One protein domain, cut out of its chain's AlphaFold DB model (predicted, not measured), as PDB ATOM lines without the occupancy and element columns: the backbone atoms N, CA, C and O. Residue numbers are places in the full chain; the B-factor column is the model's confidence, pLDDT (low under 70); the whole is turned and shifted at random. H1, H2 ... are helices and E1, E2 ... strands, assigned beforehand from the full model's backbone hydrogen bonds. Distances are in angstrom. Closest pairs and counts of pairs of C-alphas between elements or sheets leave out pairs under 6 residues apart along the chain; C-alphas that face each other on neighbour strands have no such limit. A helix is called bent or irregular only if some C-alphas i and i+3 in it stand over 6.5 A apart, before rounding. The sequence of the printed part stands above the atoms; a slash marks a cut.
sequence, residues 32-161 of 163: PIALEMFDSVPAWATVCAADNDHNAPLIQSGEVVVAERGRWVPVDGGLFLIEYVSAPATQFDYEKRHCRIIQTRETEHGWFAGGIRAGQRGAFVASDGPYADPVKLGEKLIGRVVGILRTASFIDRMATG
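Overview. This is residues 32 to 161 of the 163 residues of an uncharacterized protein of Sphingomonas sp. Leaf9 (UniProt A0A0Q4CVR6). One strongly twisted sheet of eight strands bends back on itself, so that its edge strand E2 comes near the first part of E5; the bent strand E8 joins the hairpin E2 and E3 and the short E1 to the meander E4 to E7. The E4 and E5 hairpin reaches out to its tip at Gln 91, small helix H1 covers E6, and H2 with Gly 161 sticks out from residue 155 on. The printed part has 130 residues, in the order E1 E2 E3 E4 E5 E6 E7 H1 E8 H2. The sheet is branched and mixed, the class is mostly strand, and the whole is compact, with a radius of gyration of the C-alphas of 15.4 A and spans of 45 by 41 by 28 A.

Arrangement. E8, residues 141 to 149, has three neighbours and bends by 72 degrees at residue 146. On one side of it lie E1, residues 36 to 38, parallel, with N 36 and O 146 at 2.9 A, and E4, residues 79 to 86, antiparallel, with N 81 and O 143 at 2.8 A. On the other side lies E3, residues 64 to 69, antiparallel, with N 66 and O 147 at 2.8 A. E3 forms a hairpin with the edge strand E2, residues 45 to 49, where N 46 and O 67 are 2.9 A apart. E4 begins a meander, each strand the antiparallel neighbour of the one before: E5, residues 96 to 107, E6, residues 110 to 116, and E7, residues 124 to 131, follow. N 82 and O 100 of E4 and E5 are 2.9 A apart, N 105 and O 112 of E5 and E6 2.9 A, and N 113 and O 128 of E6 and E7 3.0 A. E5 bends by 70 degrees at residue 101, and its pairing is staggered, with E4 over residues 96 to 103 and with E6 over 103 to 107. The closest C-alphas of E2 and E5, Cys 48 and Cys 99, are 7.3 A apart. H1, residues 134 to 138, is on the sheet over E6, at a height of 7.6 A. H2, residues 152 to 160, is not on the sheet. Every O i to N i+4 pair is within hydrogen-bond range in H1, and 4 of 5 in H2.

Along the chain. E1 begins at C-alpha 36 (-26.916, 78.977, 7.213). From first to last C-alpha E5 measures 30.0 A, E4 22.2 A, E8 19.9 A, E6 18.1 A, E7 15.7 A, E3 15.1 A and E2 13.4 A. H2, 12.6 A long, ends at C-alpha 160 (-36.838, 61.527, 12.134).

Size, cuts and confidence. The C-alphas farthest apart, of Gln 91 and Gly 161, are 50.7 A apart. The printed part has no cut. The link from E2 to E3, residues 50 to 63, is long. The pLDDT is under 70 at residue 32, residues 117 to 123 and residues 152 to 161.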
ATOM      1  N   PRO A  32     -35.839  88.865   7.201       58.06
ATOM      2  CA  PRO A  32     -36.101  87.441   7.339       58.06
ATOM      3  C   PRO A  32     -34.817  86.759   7.818       58.06
ATOM      4  O   PRO A  32     -33.773  86.844   7.173       58.06
ATOM      5  N   ILE A  33     -34.893  86.107   8.977       70.38
ATOM      6  CA  ILE A  33     -33.763  85.383   9.551       70.38
ATOM      7  C   ILE A  33     -33.554  84.118   8.713       70.38
ATOM      8  O   ILE A  33     -34.297  83.146   8.848       70.38
ATOM      9  N   ALA A  34     -32.542  84.132   7.849       76.44
ATOM     10  CA  ALA A  34     -32.044  82.943   7.175       76.44
ATOM     11  C   ALA A  34     -30.792  82.455   7.912       76.44
ATOM     12  O   ALA A  34     -29.787  83.158   7.951       76.44
ATOM     13  N   LEU A  35     -30.876  81.271   8.523       88.25
ATOM     14  CA  LEU A  35     -29.742  80.632   9.188       88.25
ATOM     15  C   LEU A  35     -29.050  79.684   8.208       88.25
ATOM     16  O   LEU A  35     -29.683  78.781   7.660       88.25
ATOM     17  N   GLU A  36     -27.753  79.889   7.991       91.25
ATOM     18  CA  GLU A  36     -26.916  78.977   7.213       91.25
ATOM     19  C   GLU A  36     -26.544  77.736   8.041       91.25
ATOM     20  O   GLU A  36     -26.387  77.798   9.260       91.25
ATOM     21  N   MET A  37     -26.395  76.589   7.380       91.31
ATOM     22  CA  MET A  37     -25.895  75.375   8.025       91.31
ATOM     23  C   MET A  37     -24.388  75.261   7.819       91.31
ATOM     24  O   MET A  37     -23.924  75.224   6.684       91.31
ATOM     25  N   PHE A  38     -23.641  75.128   8.910       92.62
ATOM     26  CA  PHE A  38     -22.187  74.990   8.882       92.62
ATOM     27  C   PHE A  38     -21.768  73.566   9.248       92.62
ATOM     28  O   PHE A  38     -22.206  73.040  10.265       92.62
ATOM     29  N   ASP A  39     -20.874  72.951   8.475       91.31
ATOM     30  CA  ASP A  39     -20.336  71.616   8.797       91.31
ATOM     31  C   ASP A  39     -19.136  71.669   9.763       91.31
ATOM     32  O   ASP A  39     -18.743  70.665  10.352       91.31
ATOM     33  N   SER A  40     -18.538  72.848   9.940       91.69
ATOM     34  CA  SER A  40     -17.442  73.098  10.879       91.69
ATOM     35  C   SER A  40     -17.482  74.545  11.364       91.69
ATOM     36  O   SER A  40     -18.108  75.391  10.728       91.69
ATOM     37  N   VAL A  41     -16.830  74.840  12.492       93.31
ATOM     38  CA  VAL A  41     -16.794  76.198  13.054       93.31
ATOM     39  C   VAL A  41     -15.846  77.076  12.228       93.31
ATOM     40  O   VAL A  41     -14.639  76.808  12.224       93.31
ATOM     41  N   PRO A  42     -16.334  78.138  11.558       93.31
ATOM     42  CA  PRO A  42     -15.464  79.050  10.827       93.31
ATOM     43  C   PRO A  42     -14.495  79.778  11.763       93.31
ATOM     44  O   PRO A  42     -14.856  80.156  12.876       93.31
ATOM     45  N   ALA A  43     -13.281  80.069  11.292       94.25
ATOM     46  CA  ALA A  43     -12.258  80.729  12.109       94.25
ATOM     47  C   ALA A  43     -12.674  82.125  12.610       94.25
ATOM     48  O   ALA A  43     -12.209  82.566  13.656       94.25
ATOM     49  N   TRP A  44     -13.546  82.832  11.885       94.12
ATOM     50  CA  TRP A  44     -14.081  84.143  12.272       94.12
ATOM     51  C   TRP A  44     -15.256  84.050  13.256       94.12
ATOM     52  O   TRP A  44     -15.607  85.051  13.881       94.12
ATOM     53  N   ALA A  45     -15.838  82.868  13.449       95.06
ATOM     54  CA  ALA A  45     -17.050  82.700  14.230       95.06
ATOM     55  C   ALA A  45     -16.777  82.502  15.723       95.06
ATOM     56  O   ALA A  45     -15.691  82.111  16.149       95.06
ATOM     57  N   THR A  46     -17.810  82.760  16.516       94.69
ATOM     58  CA  THR A  46     -17.979  82.188  17.852       94.69
ATOM     59  C   THR A  46     -19.189  81.259  17.828       94.69
ATOM     60  O   THR A  46     -20.069  81.408  16.976       94.69
ATOM     61  N   VAL A  47     -19.241  80.306  18.754       94.31
ATOM     62  CA  VAL A  47     -20.357  79.365  18.863       94.31
ATOM     63  C   VAL A  47     -20.995  79.412  20.239       94.31
ATOM     64  O   VAL A  47     -20.323  79.655  21.240       94.31
ATOM     65  N   CYS A  48     -22.299  79.166  20.287       94.00
ATOM     66  CA  CYS A  48     -23.058  79.094  21.529       94.00
ATOM     67  C   CYS A  48     -24.078  77.959  21.429       94.00
ATOM     68  O   CYS A  48     -24.784  77.851  20.430       94.00
ATOM     69  N   ALA A  49     -24.141  77.095  22.440       92.62
ATOM     70  CA  ALA A  49     -25.180  76.074  22.508       92.62
ATOM     71  C   ALA A  49     -26.488  76.704  23.000       92.62
ATOM     72  O   ALA A  49     -26.488  77.441  23.987       92.62
ATOM     73  N   ALA A  50     -27.593  76.397  22.330       90.56
ATOM     74  CA  ALA A  50     -28.925  76.720  22.804       90.56
ATOM     75  C   ALA A  50     -29.258  75.826  24.005       90.56
ATOM     76  O   ALA A  50     -29.285  74.601  23.899       90.56
ATOM     77  N   ASP A  51     -29.489  76.445  25.159       88.38
ATOM     78  CA  ASP A  51     -29.786  75.776  26.429       88.38
ATOM     79  C   ASP A  51     -31.293  75.575  26.672       88.38
ATOM     80  O   ASP A  51     -31.691  74.926  27.639       88.38
ATOM     81  N   ASN A  52     -32.141  76.148  25.815       85.44
ATOM     82  CA  ASN A  52     -33.600  76.092  25.880       85.44
ATOM     83  C   ASN A  52     -34.227  76.389  24.502       85.44
ATOM     84  O   ASN A  52     -33.537  76.747  23.549       85.44
ATOM     85  N   ASP A  53     -35.556  76.296  24.429       85.06
ATOM     86  CA  ASP A  53     -36.348  76.529  23.214       85.06
ATOM     87  C   ASP A  53     -36.899  77.964  23.099       85.06
ATOM     88  O   ASP A  53     -37.890  78.206  22.408       85.06
ATOM     89  N   HIS A  54     -36.285  78.955  23.758       82.06
ATOM     90  CA  HIS A  54     -36.725  80.358  23.670       82.06
ATOM     91  C   HIS A  54     -36.493  81.007  22.303       82.06
ATOM     92  O   HIS A  54     -36.798  82.178  22.133       82.06
ATOM     93  N   ASN A  55     -35.894  80.318  21.342       81.31
ATOM     94  CA  ASN A  55     -35.749  80.825  19.980       81.31
ATOM     95  C   ASN A  55     -36.373  79.859  18.963       81.31
ATOM     96  O   ASN A  55     -36.181  80.011  17.756       81.31
ATOM     97  N   ALA A  56     -37.160  78.886  19.434       79.75
ATOM     98  CA  ALA A  56     -37.875  77.965  18.570       79.75
ATOM     99  C   ALA A  56     -38.956  78.716  17.757       79.75
ATOM    100  O   ALA A  56     -39.557  79.678  18.244       79.75
ATOM    101  N   PRO A  57     -39.241  78.295  16.510       76.38
ATOM    102  CA  PRO A  57     -38.692  77.121  15.830       76.38
ATOM    103  C   PRO A  57     -37.346  77.368  15.131       76.38
ATOM    104  O   PRO A  57     -36.834  76.451  14.504       76.38
ATOM    105  N   LEU A  58     -36.792  78.585  15.188       81.69
ATOM    106  CA  LEU A  58     -35.568  78.923  14.453       81.69
ATOM    107  C   LEU A  58     -34.341  78.229  15.036       81.69
ATOM    108  O   LEU A  58     -33.486  77.786  14.279       81.69
ATOM    109  N   ILE A  59     -34.260  78.182  16.365       87.38
ATOM    110  CA  ILE A  59     -33.184  77.536  17.111       87.38
ATOM    111  C   ILE A  59     -33.813  76.744  18.257       87.38
ATOM    112  O   ILE A  59     -34.581  77.297  19.048       87.38
ATOM    113  N   GLN A  60     -33.486  75.462  18.341       86.50
ATOM    114  CA  GLN A  60     -33.971  74.522  19.348       86.50
ATOM    115  C   GLN A  60     -32.874  74.166  20.353       86.50
ATOM    116  O   GLN A  60     -31.679  74.253  20.066       86.50
ATOM    117  N   SER A  61     -33.288  73.728  21.537       87.94
ATOM    118  CA  SER A  61     -32.396  73.263  22.592       87.94
ATOM    119  C   SER A  61     -31.451  72.166  22.089       87.94
ATOM    120  O   SER A  61     -31.849  71.239  21.381       87.94
ATOM    121  N   GLY A  62     -30.173  72.280  22.448       88.25
ATOM    122  CA  GLY A  62     -29.113  71.368  22.015       88.25
ATOM    123  C   GLY A  62     -28.516  71.673  20.637       88.25
ATOM    124  O   GLY A  62     -27.539  71.025  20.252       88.25
ATOM    125  N   GLU A  63     -29.046  72.650  19.896       90.62
ATOM    126  CA  GLU A  63     -28.384  73.179  18.701       90.62
ATOM    127  C   GLU A  63     -27.223  74.094  19.071       90.62
ATOM    128  O   GLU A  63     -27.224  74.757  20.106       90.62
ATOM    129  N   VAL A  64     -26.217  74.149  18.203       93.81
ATOM    130  CA  VAL A  64     -25.071  75.041  18.372       93.81
ATOM    131  C   VAL A  64     -25.161  76.120  17.311       93.81
ATOM    132  O   VAL A  64     -25.044  75.828  16.126       93.81
ATOM    133  N   VAL A  65     -25.368  77.367  17.720       94.81
ATOM    134  CA  VAL A  65     -25.416  78.491  16.787       94.81
ATOM    135  C   VAL A  65     -24.019  78.967  16.433       94.81
ATOM    136  O   VAL A  65     -23.109  78.949  17.264       94.81
ATOM    137  N   VAL A  66     -23.874  79.433  15.200       95.88
ATOM    138  CA  VAL A  66     -22.689  80.095  14.667       95.88
ATOM    139  C   VAL A  66     -22.988  81.584  14.592       95.88
ATOM    140  O   VAL A  66     -23.976  81.999  13.979       95.88
ATOM    141  N   ALA A  67     -22.138  82.387  15.225       96.25
ATOM    142  CA  ALA A  67     -22.263  83.832  15.231       96.25
ATOM    143  C   ALA A  67     -20.998  84.525  14.724       96.25
ATOM    144  O   ALA A  67     -19.876  84.178  15.103       96.25
ATOM    145  N   GLU A  68     -21.191  85.542  13.894       95.81
ATOM    146  CA  GLU A  68     -20.130  86.418  13.424       95.81
ATOM    147  C   GLU A  68     -19.680  87.346  14.553       95.81
ATOM    148  O   GLU A  68     -20.467  88.133  15.089       95.81
ATOM    149  N   ARG A  69     -18.404  87.234  14.939       93.31
ATOM    150  CA  ARG A  69     -17.816  88.037  16.015       93.31
ATOM    151  C   ARG A  69     -17.690  89.487  15.576       93.31
ATOM    152  O   ARG A  69     -17.168  89.772  14.506       93.31
ATOM    153  N   GLY A  70     -18.085  90.407  16.442       89.00
ATOM    154  CA  GLY A  70     -17.959  91.826  16.152       89.00
ATOM    155  C   GLY A  70     -18.778  92.678  17.099       89.00
ATOM    156  O   GLY A  70     -19.479  92.165  17.970       89.00
ATOM    157  N   ARG A  71     -18.677  93.994  16.912       88.44
ATOM    158  CA  ARG A  71     -19.615  94.943  17.506       88.44
ATOM    159  C   ARG A  71     -20.754  95.142  16.528       88.44
ATOM    160  O   ARG A  71     -20.503  95.413  15.358       88.44
ATOM    161  N   TRP A  72     -21.973  95.031  17.028       90.94
ATOM    162  CA  TRP A  72     -23.165  95.078  16.201       90.94
ATOM    163  C   TRP A  72     -24.138  96.118  16.719       90.94
ATOM    164  O   TRP A  72     -24.290  96.312  17.924       90.94
ATOM    165  N   VAL A  73     -24.817  96.767  15.786       91.94
ATOM    166  CA  VAL A  73     -25.985  97.591  16.073       91.94
ATOM    167  C   VAL A  73     -27.192  96.659  16.019       91.94
ATOM    168  O   VAL A  73     -27.285  95.868  15.075       91.94
ATOM    169  N   PRO A  74     -28.088  96.689  17.017       91.88
ATOM    170  CA  PRO A  74     -29.281  95.861  16.971       91.88
ATOM    171  C   PRO A  74     -30.140  96.245  15.760       91.88
ATOM    172  O   PRO A  74     -30.221  97.412  15.379       91.88
ATOM    173  N   VAL A  75     -30.792  95.247  15.170       90.62
ATOM    174  CA  VAL A  75     -31.777  95.420  14.092       90.62
ATOM    175  C   VAL A  75     -33.100  94.811  14.540       90.62
ATOM    176  O   VAL A  75     -33.091  93.821  15.282       90.62
ATOM    177  N   ASP A  76     -34.243  95.382  14.158       88.94
ATOM    178  CA  ASP A  76     -35.526  94.823  14.595       88.94
ATOM    179  C   ASP A  76     -35.713  93.394  14.058       88.94
ATOM    180  O   ASP A  76     -35.567  93.114  12.868       88.94
ATOM    181  N   GLY A  77     -35.988  92.460  14.966       85.75
ATOM    182  CA  GLY A  77     -36.094  91.035  14.677       85.75
ATOM    183  C   GLY A  77     -34.759  90.307  14.496       85.75
ATOM    184  O   GLY A  77     -34.788  89.098  14.283       85.75
ATOM    185  N   GLY A  78     -33.606  90.971  14.601       89.69
ATOM    186  CA  GLY A  78     -32.298  90.329  14.432       89.69
ATOM    187  C   GLY A  78     -31.952  89.338  15.546       89.69
ATOM    188  O   GLY A  78     -32.329  89.544  16.698       89.69
ATOM    189  N   LEU A  79     -31.217  88.271  15.208       92.50
ATOM    190  CA  LEU A  79     -30.680  87.310  16.178       92.50
ATOM    191  C   LEU A  79     -29.218  87.610  16.505       92.50
ATOM    192  O   LEU A  79     -28.378  87.757  15.615       92.50
ATOM    193  N   PHE A  80     -28.910  87.636  17.797       94.50
ATOM    194  CA  PHE A  80     -27.587  87.966  18.306       94.50
ATOM    195  C   PHE A  80     -27.210  87.093  19.499       94.50
ATOM    196  O   PHE A  80     -28.057  86.540  20.201       94.50
ATOM    197  N   LEU A  81     -25.909  87.016  19.745       95.19
ATOM    198  CA  LEU A  81     -25.359  86.623  21.027       95.19
ATOM    199  C   LEU A  81     -25.179  87.867  21.888       95.19
ATOM    200  O   LEU A  81     -24.522  88.825  21.472       95.19
ATOM    201  N   ILE A  82     -25.734  87.831  23.093       94.69
ATOM    202  CA  ILE A  82     -25.563  88.864  24.112       94.69
ATOM    203  C   ILE A  82     -24.735  88.313  25.273       94.69
ATOM    204  O   ILE A  82     -24.929  87.168  25.690       94.69
ATOM    205  N   GLU A  83     -23.820  89.123  25.800       94.06
ATOM    206  CA  GLU A  83     -23.067  88.802  27.012       94.06
ATOM    207  C   GLU A  83     -23.658  89.532  28.222       94.06
ATOM    208  O   GLU A  83     -23.776  90.760  28.251       94.06
ATOM    209  N   TYR A  84     -24.012  88.763  29.248       91.12
ATOM    210  CA  TYR A  84     -24.369  89.275  30.562       91.12
ATOM    211  C   TYR A  84     -23.203  89.086  31.518       91.12
ATOM    212  O   TYR A  84     -22.664  87.985  31.646       91.12
ATOM    213  N   VAL A  85     -22.853  90.160  32.215       90.88
ATOM    214  CA  VAL A  85     -21.804  90.166  33.228       90.88
ATOM    215  C   VAL A  85     -22.458  90.322  34.593       90.88
ATOM    216  O   VAL A  85     -23.127  91.320  34.857       90.88
ATOM    217  N   SER A  86     -22.273  89.326  35.451       88.06
ATOM    218  CA  SER A  86     -22.753  89.339  36.831       88.06
ATOM    219  C   SER A  86     -21.594  89.645  37.768       88.06
ATOM    220  O   SER A  86     -20.563  88.966  37.732       88.06
ATOM    221  N   ALA A  87     -21.781  90.647  38.628       89.38
ATOM    222  CA  ALA A  87     -20.822  90.961  39.677       89.38
ATOM    223  C   ALA A  87     -20.646  89.765  40.638       89.38
ATOM    224  O   ALA A  87     -21.599  89.002  40.844       89.38
ATOM    225  N   PRO A  88     -19.457  89.600  41.243       88.94
ATOM    226  CA  PRO A  88     -19.247  88.631  42.313       88.94
ATOM    227  C   PRO A  88     -20.293  88.791  43.422       88.94
ATOM    228  O   PRO A  88     -20.513  89.899  43.913       88.94
ATOM    229  N   ALA A  89     -20.937  87.696  43.829       87.88
ATOM    230  CA  ALA A  89     -21.897  87.723  44.934       87.88
ATOM    231  C   ALA A  89     -21.188  87.797  46.296       87.88
ATOM    232  O   ALA A  89     -21.721  88.348  47.259       87.88
ATOM    233  N   THR A  90     -19.974  87.251  46.371       90.44
ATOM    234  CA  THR A  90     -19.116  87.255  47.555       90.44
ATOM    235  C   THR A  90     -17.689  87.662  47.188       90.44
ATOM    236  O   THR A  90     -17.305  87.649  46.023       90.44
ATOM    237  N   GLN A  91     -16.862  87.977  48.189       89.38
ATOM    238  CA  GLN A  91     -15.441  88.309  47.990       89.38
ATOM    239  C   GLN A  91     -14.586  87.154  47.433       89.38
ATOM    240  O   GLN A  91     -13.455  87.382  47.020       89.38
ATOM    241  N   PHE A  92     -15.103  85.921  47.461       91.31
ATOM    242  CA  PHE A  92     -14.429  84.734  46.926       91.31
ATOM    243  C   PHE A  92     -14.944  84.343  45.538       91.31
ATOM    244  O   PHE A  92     -14.405  83.425  44.920       91.31
ATOM    245  N   ASP A  93     -15.995  85.012  45.060       88.81
ATOM    246  CA  ASP A  93     -16.511  84.811  43.716       88.81
ATOM    247  C   ASP A  93     -15.713  85.633  42.704       88.81
ATOM    248  O   ASP A  93     -15.184  86.707  42.993       88.81
ATOM    249  N   TYR A  94     -15.693  85.137  41.473       87.38
ATOM    250  CA  TYR A  94     -15.221  85.883  40.316       87.38
ATOM    251  C   TYR A  94     -16.411  86.408  39.516       87.38
ATOM    252  O   TYR A  94     -17.532  85.904  39.631       87.38
ATOM    253  N   GLU A  95     -16.153  87.419  38.690       91.38
ATOM    254  CA  GLU A  95     -17.106  87.894  37.693       91.38
ATOM    255  C   GLU A  95     -17.560  86.723  36.809       91.38
ATOM    256  O   GLU A  95     -16.736  85.970  36.285       91.38
ATOM    257  N   LYS A  96     -18.878  86.562  36.650       88.94
ATOM    258  CA  LYS A  96     -19.456  85.499  35.818       88.94
ATOM    259  C   LYS A  96     -19.988  86.105  34.533       88.94
ATOM    260  O   LYS A  96     -20.782  87.044  34.567       88.94
ATOM    261  N   ARG A  97     -19.558  85.546  33.405       89.81
ATOM    262  CA  ARG A  97     -19.998  85.944  32.068       89.81
ATOM    263  C   ARG A  97     -20.898  84.864  31.495       89.81
ATOM    264  O   ARG A  97     -20.530  83.692  31.475       89.81
ATOM    265  N   HIS A  98     -22.082  85.264  31.056       89.19
ATOM    266  CA  HIS A  98     -23.086  84.373  30.493       89.19
ATOM    267  C   HIS A  98     -23.456  84.850  29.094       89.19
ATOM    268  O   HIS A  98     -23.999  85.941  28.927       89.19
ATOM    269  N   CYS A  99     -23.182  84.016  28.097       90.88
ATOM    270  CA  CYS A  99     -23.630  84.242  26.730       90.88
ATOM    271  C   CYS A  99     -25.048  83.688  26.558       90.88
ATOM    272  O   CYS A  99     -25.333  82.581  27.017       90.88
ATOM    273  N   ARG A 100     -25.930  84.436  25.891       92.00
ATOM    274  CA  ARG A 100     -27.274  83.972  25.518       92.00
ATOM    275  C   ARG A 100     -27.613  84.329  24.081       92.00
ATOM    276  O   ARG A 100     -27.180  85.360  23.576       92.00
ATOM    277  N   ILE A 101     -28.433  83.489  23.463       93.19
ATOM    278  CA  ILE A 101     -29.028  83.729  22.149       93.19
ATOM    279  C   ILE A 101     -30.297  84.555  22.352       93.19
ATOM    280  O   ILE A 101     -31.199  84.124  23.076       93.19
ATOM    281  N   ILE A 102     -30.370  85.724  21.722       92.75
ATOM    282  CA  ILE A 102     -31.524  86.623  21.806       92.75
ATOM    283  C   ILE A 102     -31.979  87.091  20.426       92.75
ATOM    284  O   ILE A 102     -31.191  87.163  19.485       92.75
ATOM    285  N   GLN A 103     -33.252  87.461  20.341       91.31
ATOM    286  CA  GLN A 103     -33.805  88.341  19.328       91.31
ATOM    287  C   GLN A 103     -33.860  89.776  19.871       91.31
ATOM    288  O   GLN A 103     -34.217  89.998  21.032       91.31
ATOM    289  N   THR A 104     -33.522  90.757  19.041       91.69
ATOM    290  CA  THR A 104     -33.712  92.178  19.349       91.69
ATOM    291  C   THR A 104     -35.034  92.681  18.790       91.69
ATOM    292  O   THR A 104     -35.454  92.255  17.714       91.69
ATOM    293  N   ARG A 105     -35.702  93.584  19.511       90.81
ATOM    294  CA  ARG A 105     -36.939  94.237  19.062       90.81
ATOM    295  C   ARG A 105     -36.916  95.731  19.307       90.81
ATOM    296  O   ARG A 105     -36.597  96.156  20.416       90.81
ATOM    297  N   GLU A 106     -37.299  96.500  18.298       90.81
ATOM    298  CA  GLU A 106     -37.549  97.935  18.432       90.81
ATOM    299  C   GLU A 106     -39.046  98.169  18.669       90.81
ATOM    300  O   GLU A 106     -39.900  97.625  17.972       90.81
ATOM    301  N   THR A 107     -39.377  98.970  19.677       88.06
ATOM    302  CA  THR A 107     -40.751  99.420  19.942       88.06
ATOM    303  C   THR A 107     -40.755 100.926  20.203       88.06
ATOM    304  O   THR A 107     -39.697 101.543  20.330       88.06
ATOM    305  N   GLU A 108     -41.933 101.528  20.375       89.12
ATOM    306  CA  GLU A 108     -42.057 102.949  20.743       89.12
ATOM    307  C   GLU A 108     -41.383 103.315  22.080       89.12
ATOM    308  O   GLU A 108     -41.083 104.481  22.329       89.12
ATOM    309  N   HIS A 109     -41.107 102.325  22.935       88.38
ATOM    310  CA  HIS A 109     -40.440 102.508  24.225       88.38
ATOM    311  C   HIS A 109     -38.919 102.291  24.169       88.38
ATOM    312  O   HIS A 109     -38.246 102.455  25.186       88.38
ATOM    313  N   GLY A 110     -38.374 101.927  23.005       91.88
ATOM    314  CA  GLY A 110     -36.957 101.639  22.797       91.88
ATOM    315  C   GLY A 110     -36.688 100.181  22.430       91.88
ATOM    316  O   GLY A 110     -37.583  99.438  22.015       91.88
ATOM    317  N   TRP A 111     -35.424  99.789  22.576       93.56
ATOM    318  CA  TRP A 111     -34.906  98.486  22.173       93.56
ATOM    319  C   TRP A 111     -34.983  97.458  23.296       93.56
ATOM    320  O   TRP A 111     -34.623  97.736  24.436       93.56
ATOM    321  N   PHE A 112     -35.386  96.240  22.964       92.62
ATOM    322  CA  PHE A 112     -35.471  95.116  23.890       92.62
ATOM    323  C   PHE A 112     -34.649  93.936  23.375       92.62
ATOM    324  O   PHE A 112     -34.555  93.719  22.167       92.62
ATOM    325  N   ALA A 113     -34.100  93.144  24.294       92.62
ATOM    326  CA  ALA A 113     -33.475  91.858  23.999       92.62
ATOM    327  C   ALA A 113     -34.271  90.738  24.672       92.62
ATOM    328  O   ALA A 113     -34.654  90.844  25.839       92.62
ATOM    329  N   GLY A 114     -34.558  89.668  23.940       88.62
ATOM    330  CA  GLY A 114     -35.478  88.633  24.397       88.62
ATOM    331  C   GLY A 114     -35.465  87.384  23.532       88.62
ATOM    332  O   GLY A 114     -34.569  87.210  22.719       88.62
ATOM    333  N   GLY A 115     -36.452  86.511  23.707       81.25
ATOM    334  CA  GLY A 115     -36.636  85.311  22.884       81.25
ATOM    335  C   GLY A 115     -38.029  85.245  22.255       81.25
ATOM    336  O   GLY A 115     -38.935  85.994  22.633       81.25
ATOM    337  N   ILE A 116     -38.206  84.322  21.313       70.94
ATOM    338  CA  ILE A 116     -39.499  83.881  20.784       70.94
ATOM    339  C   ILE A 116     -40.049  82.799  21.725       70.94
ATOM    340  O   ILE A 116     -39.453  81.740  21.902       70.94
ATOM    341  N   ARG A 117     -41.195  83.031  22.369       64.12
ATOM    342  CA  ARG A 117     -41.720  82.070  23.351       64.12
ATOM    343  C   ARG A 117     -41.981  80.688  22.727       64.12
ATOM    344  O   ARG A 117     -42.738  80.572  21.760       64.12
ATOM    345  N   ALA A 118     -41.477  79.635  23.375       47.75
ATOM    346  CA  ALA A 118     -41.867  78.254  23.098       47.75
ATOM    347  C   ALA A 118     -43.403  78.105  23.153       47.75
ATOM    348  O   ALA A 118     -44.045  78.455  24.147       47.75
ATOM    349  N   GLY A 119     -44.007  77.623  22.063       48.41
ATOM    350  CA  GLY A 119     -45.447  77.353  21.978       48.41
ATOM    351  C   GLY A 119     -46.357  78.542  21.630       48.41
ATOM    352  O   GLY A 119     -47.555  78.334  21.457       48.41
ATOM    353  N   GLN A 120     -45.839  79.768  21.466       52.91
ATOM    354  CA  GLN A 120     -46.614  80.904  20.937       52.91
ATOM    355  C   GLN A 120     -45.874  81.549  19.764       52.91
ATOM    356  O   GLN A 120     -44.988  82.382  19.945       52.91
ATOM    357  N   ARG A 121     -46.256  81.160  18.537       54.09
ATOM    358  CA  ARG A 121     -45.689  81.725  17.302       54.09
ATOM    359  C   ARG A 121     -45.774  83.255  17.335       54.09
ATOM    360  O   ARG A 121     -46.865  83.810  17.400       54.09
ATOM    361  N   GLY A 122     -44.618  83.913  17.260       55.03
ATOM    362  CA  GLY A 122     -44.506  85.367  17.119       55.03
ATOM    363  C   GLY A 122     -44.583  86.184  18.413       55.03
ATOM    364  O   GLY A 122     -44.455  87.402  18.339       55.03
ATOM    365  N   ALA A 123     -44.753  85.565  19.587       65.94
ATOM    366  CA  ALA A 123     -44.757  86.297  20.854       65.94
ATOM    367  C   ALA A 123     -43.318  86.548  21.342       65.94
ATOM    368  O   ALA A 123     -42.622  85.620  21.759       65.94
ATOM    369  N   PHE A 124     -42.880  87.808  21.282       72.50
ATOM    370  CA  PHE A 124     -41.599  88.249  21.831       72.50
ATOM    371  C   PHE A 124     -41.682  88.393  23.353       72.50
ATOM    372  O   PHE A 124     -42.586  89.050  23.869       72.50
ATOM    373  N   VAL A 125     -40.723  87.810  24.071       75.88
ATOM    374  CA  VAL A 125     -40.590  87.966  25.523       75.88
ATOM    375  C   VAL A 125     -39.311  88.729  25.812       75.88
ATOM    376  O   VAL A 125     -38.213  88.179  25.700       75.88
ATOM    377  N   ALA A 126     -39.462  89.991  26.209       82.00
ATOM    378  CA  ALA A 126     -38.348  90.809  26.659       82.00
ATOM    379  C   ALA A 126     -37.708  90.184  27.907       82.00
ATOM    380  O   ALA A 126     -38.377  89.938  28.908       82.00
ATOM    381  N   SER A 127     -36.407  89.924  27.832       82.19
ATOM    382  CA  SER A 127     -35.572  89.526  28.972       82.19
ATOM    383  C   SER A 127     -34.754  90.701  29.511       82.19
ATOM    384  O   SER A 127     -34.309  90.655  30.654       82.19
ATOM    385  N   ASP A 128     -34.546  91.732  28.689       89.62
ATOM    386  CA  ASP A 128     -33.741  92.908  28.999       89.62
ATOM    387  C   ASP A 128     -34.211  94.126  28.170       89.62
ATOM    388  O   ASP A 128     -34.736  93.969  27.061       89.62
ATOM    389  N   GLY A 129     -34.018  95.332  28.705       89.88
ATOM    390  CA  GLY A 129     -34.516  96.605  28.165       89.88
ATOM    391  C   GLY A 129     -35.667  97.234  28.975       89.88
ATOM    392  O   GLY A 129     -36.040  96.713  30.029       89.88
ATOM    393  N   PRO A 130     -36.242  98.360  28.504       92.81
ATOM    394  CA  PRO A 130     -35.906  99.050  27.257       92.81
ATOM    395  C   PRO A 130     -34.553  99.772  27.294       92.81
ATOM    396  O   PRO A 130     -34.177 100.392  28.287       92.81
ATOM    397  N   TYR A 131     -33.862  99.761  26.157       93.38
ATOM    398  CA  TYR A 131     -32.698 100.585  25.860       93.38
ATOM    399  C   TYR A 131     -33.124 101.756  24.973       93.38
ATOM    400  O   TYR A 131     -33.563 101.557  23.841       93.38
ATOM    401  N   ALA A 132     -32.979 102.985  25.473       90.00
ATOM    402  CA  ALA A 132     -33.321 104.188  24.707       90.00
ATOM    403  C   ALA A 132     -32.369 104.438  23.520       90.00
ATOM    404  O   ALA A 132     -32.761 105.052  22.534       90.00
ATOM    405  N   ASP A 133     -31.125 103.961  23.619       89.12
ATOM    406  CA  ASP A 133     -30.092 104.098  22.592       89.12
ATOM    407  C   ASP A 133     -29.688 102.703  22.070       89.12
ATOM    408  O   ASP A 133     -29.222 101.880  22.871       89.12
ATOM    409  N   PRO A 134     -29.822 102.410  20.760       90.44
ATOM    410  CA  PRO A 134     -29.392 101.134  20.185       90.44
ATOM    411  C   PRO A 134     -27.902 100.850  20.406       90.44
ATOM    412  O   PRO A 134     -27.513  99.685  20.485       90.44
ATOM    413  N   VAL A 135     -27.061 101.878  20.568       92.00
ATOM    414  CA  VAL A 135     -25.631 101.706  20.857       92.00
ATOM    415  C   VAL A 135     -25.422 101.050  22.224       92.00
ATOM    416  O   VAL A 135     -24.538 100.208  22.362       92.00
ATOM    417  N   LYS A 136     -26.263 101.354  23.223       92.06
ATOM    418  CA  LYS A 136     -26.176 100.752  24.567       92.06
ATOM    419  C   LYS A 136     -26.504  99.265  24.561       92.06
ATOM    420  O   LYS A 136     -25.851  98.496  25.260       92.06
ATOM    421  N   LEU A 137     -27.487  98.860  23.759       93.50
ATOM    422  CA  LEU A 137     -27.751  97.444  23.533       93.50
ATOM    423  C   LEU A 137     -26.606  96.806  22.731       93.50
ATOM    424  O   LEU A 137     -26.107  95.752  23.118       93.50
ATOM    425  N   GLY A 138     -26.134  97.478  21.676       93.50
ATOM    426  CA  GLY A 138     -25.027  97.029  20.828       93.50
ATOM    427  C   GLY A 138     -23.708  96.789  21.572       93.50
ATOM    428  O   GLY A 138     -22.971  95.868  21.233       93.50
ATOM    429  N   GLU A 139     -23.433  97.544  22.641       93.06
ATOM    430  CA  GLU A 139     -22.286  97.323  23.538       93.06
ATOM    431  C   GLU A 139     -22.292  95.930  24.201       93.06
ATOM    432  O   GLU A 139     -21.227  95.434  24.567       93.06
ATOM    433  N   LYS A 140     -23.464  95.293  24.344       93.94
ATOM    434  CA  LYS A 140     -23.627  93.955  24.942       93.94
ATOM    435  C   LYS A 140     -23.668  92.835  23.895       93.94
ATOM    436  O   LYS A 140     -23.567  91.662  24.259       93.94
ATOM    437  N   LEU A 141     -23.849  93.174  22.615       95.00
ATOM    438  CA  LEU A 141     -23.915  92.208  21.521       95.00
ATOM    439  C   LEU A 141     -22.499  91.798  21.119       95.00
ATOM    440  O   LEU A 141     -21.703  92.618  20.666       95.00
ATOM    441  N   ILE A 142     -22.193  90.513  21.273       95.19
ATOM    442  CA  ILE A 142     -20.856  89.956  21.013       95.19
ATOM    443  C   ILE A 142     -20.775  89.189  19.689       95.19
ATOM    444  O   ILE A 142     -19.683  88.826  19.240       95.19
ATOM    445  N   GLY A 143     -21.917  88.953  19.042       94.94
ATOM    446  CA  GLY A 143     -21.951  88.425  17.687       94.94
ATOM    447  C   GLY A 143     -23.346  88.389  17.081       94.94
ATOM    448  O   GLY A 143     -24.336  88.257  17.797       94.94
ATOM    449  N   ARG A 144     -23.426  88.489  15.755       95.06
ATOM    450  CA  ARG A 144     -24.666  88.297  14.996       95.06
ATOM    451  C   ARG A 144     -24.828  86.818  14.689       95.06
ATOM    452  O   ARG A 144     -23.902  86.215  14.162       95.06
ATOM    453  N   VAL A 145     -25.976  86.229  15.008       94.50
ATOM    454  CA  VAL A 145     -26.234  84.821  14.681       94.50
ATOM    455  C   VAL A 145     -26.491  84.712  13.183       94.50
ATOM    456  O   VAL A 145     -27.378  85.376  12.649       94.50
ATOM    457  N   VAL A 146     -25.697  83.877  12.519       94.06
ATOM    458  CA  VAL A 146     -25.723  83.694  11.060       94.06
ATOM    459  C   VAL A 146     -26.025  82.253  10.660       94.06
ATOM    460  O   VAL A 146     -26.383  81.998   9.515       94.06
ATOM    461  N   GLY A 147     -25.936  81.303  11.594       93.06
ATOM    462  CA  GLY A 147     -26.222  79.915  11.272       93.06
ATOM    463  C   GLY A 147     -26.263  78.953  12.445       93.06
ATOM    464  O   GLY A 147     -26.185  79.348  13.607       93.06
ATOM    465  N   ILE A 148     -26.367  77.673  12.103       93.25
ATOM    466  CA  ILE A 148     -26.366  76.532  13.018       93.25
ATOM    467  C   ILE A 148     -25.270  75.563  12.567       93.25
ATOM    468  O   ILE A 148     -25.144  75.237  11.386       93.25
ATOM    469  N   LEU A 149     -24.462  75.098  13.513       93.00
ATOM    470  CA  LEU A 149     -23.482  74.048  13.290       93.00
ATOM    471  C   LEU A 149     -24.211  72.704  13.184       93.00
ATOM    472  O   LEU A 149     -24.990  72.332  14.061       93.00
ATOM    473  N   ARG A 150     -23.932  71.947  12.124       86.81
ATOM    474  CA  ARG A 150     -24.451  70.597  11.918       86.81
ATOM    475  C   ARG A 150     -23.852  69.658  12.967       86.81
ATOM    476  O   ARG A 150     -22.734  69.173  12.826       86.81
ATOM    477  N   THR A 151     -24.607  69.392  14.025       77.25
ATOM    478  CA  THR A 151     -24.262  68.424  15.075       77.25
ATOM    479  C   THR A 151     -24.951  67.077  14.839       77.25
ATOM    480  O   THR A 151     -25.917  66.981  14.081       77.25
ATOM    481  N   ALA A 152     -24.501  66.018  15.522       62.19
ATOM    482  CA  ALA A 152     -25.167  64.710  15.483       62.19
ATOM    483  C   ALA A 152     -26.656  64.796  15.890       62.19
ATOM    484  O   ALA A 152     -27.509  64.232  15.215       62.19
ATOM    485  N   SER A 153     -26.985  65.618  16.897       61.62
ATOM    486  CA  SER A 153     -28.366  65.887  17.337       61.62
ATOM    487  C   SER A 153     -29.241  66.581  16.282       61.62
ATOM    488  O   SER A 153     -30.468  66.483  16.315       61.62
ATOM    489  N   PHE A 154     -28.637  67.301  15.336       61.81
ATOM    490  CA  PHE A 154     -29.338  67.849  14.176       61.81
ATOM    491  C   PHE A 154     -29.565  66.783  13.098       61.81
ATOM    492  O   PHE A 154     -30.634  66.729  12.492       61.81
ATOM    493  N   ILE A 155     -28.573  65.916  12.872       60.94
ATOM    494  CA  ILE A 155     -28.666  64.811  11.910       60.94
ATOM    495  C   ILE A 155     -29.777  63.838  12.318       60.94
ATOM    496  O   ILE A 155     -30.590  63.475  11.470       60.94
ATOM    497  N   ASP A 156     -29.870  63.501  13.605       60.12
ATOM    498  CA  ASP A 156     -30.918  62.618  14.126       60.12
ATOM    499  C   ASP A 156     -32.324  63.203  13.905       60.12
ATOM    500  O   ASP A 156     -33.210  62.494  13.438       60.12
ATOM    501  N   ARG A 157     -32.530  64.513  14.119       62.41
ATOM    502  CA  ARG A 157     -33.826  65.178  13.850       62.41
ATOM    503  C   ARG A 157     -34.183  65.237  12.367       62.41
ATOM    504  O   ARG A 157     -35.327  65.005  11.979       62.41
ATOM    505  N   MET A 158     -33.203  65.515  11.509       61.12
ATOM    506  CA  MET A 158     -33.421  65.468  10.060       61.12
ATOM    507  C   MET A 158     -33.765  64.050   9.581       61.12
ATOM    508  O   MET A 158     -34.499  63.909   8.606       61.12
ATOM    509  N   ALA A 159     -33.267  63.013  10.265       61.16
ATOM    510  CA  ALA A 159     -33.599  61.622   9.983       61.16
ATOM    511  C   ALA A 159     -34.997  61.215  10.493       61.16
ATOM    512  O   ALA A 159     -35.629  60.360   9.874       61.16
ATOM    513  N   THR A 160     -35.504  61.824  11.573       68.50
ATOM    514  CA  THR A 160     -36.838  61.527  12.134       68.50
ATOM    515  C   THR A 160     -37.981  62.332  11.509       68.50
ATOM    516  O   THR A 160     -39.141  61.972  11.691       68.50
ATOM    517  N   GLY A 161     -37.687  63.377  10.727       51.72
ATOM    518  CA  GLY A 161     -38.698  64.145   9.988       51.72
ATOM    519  C   GLY A 161     -39.497  65.141  10.837       51.72
ATOM    520  O   GLY A 161     -40.508  65.664  10.369       51.72
TER     521      GLY A 161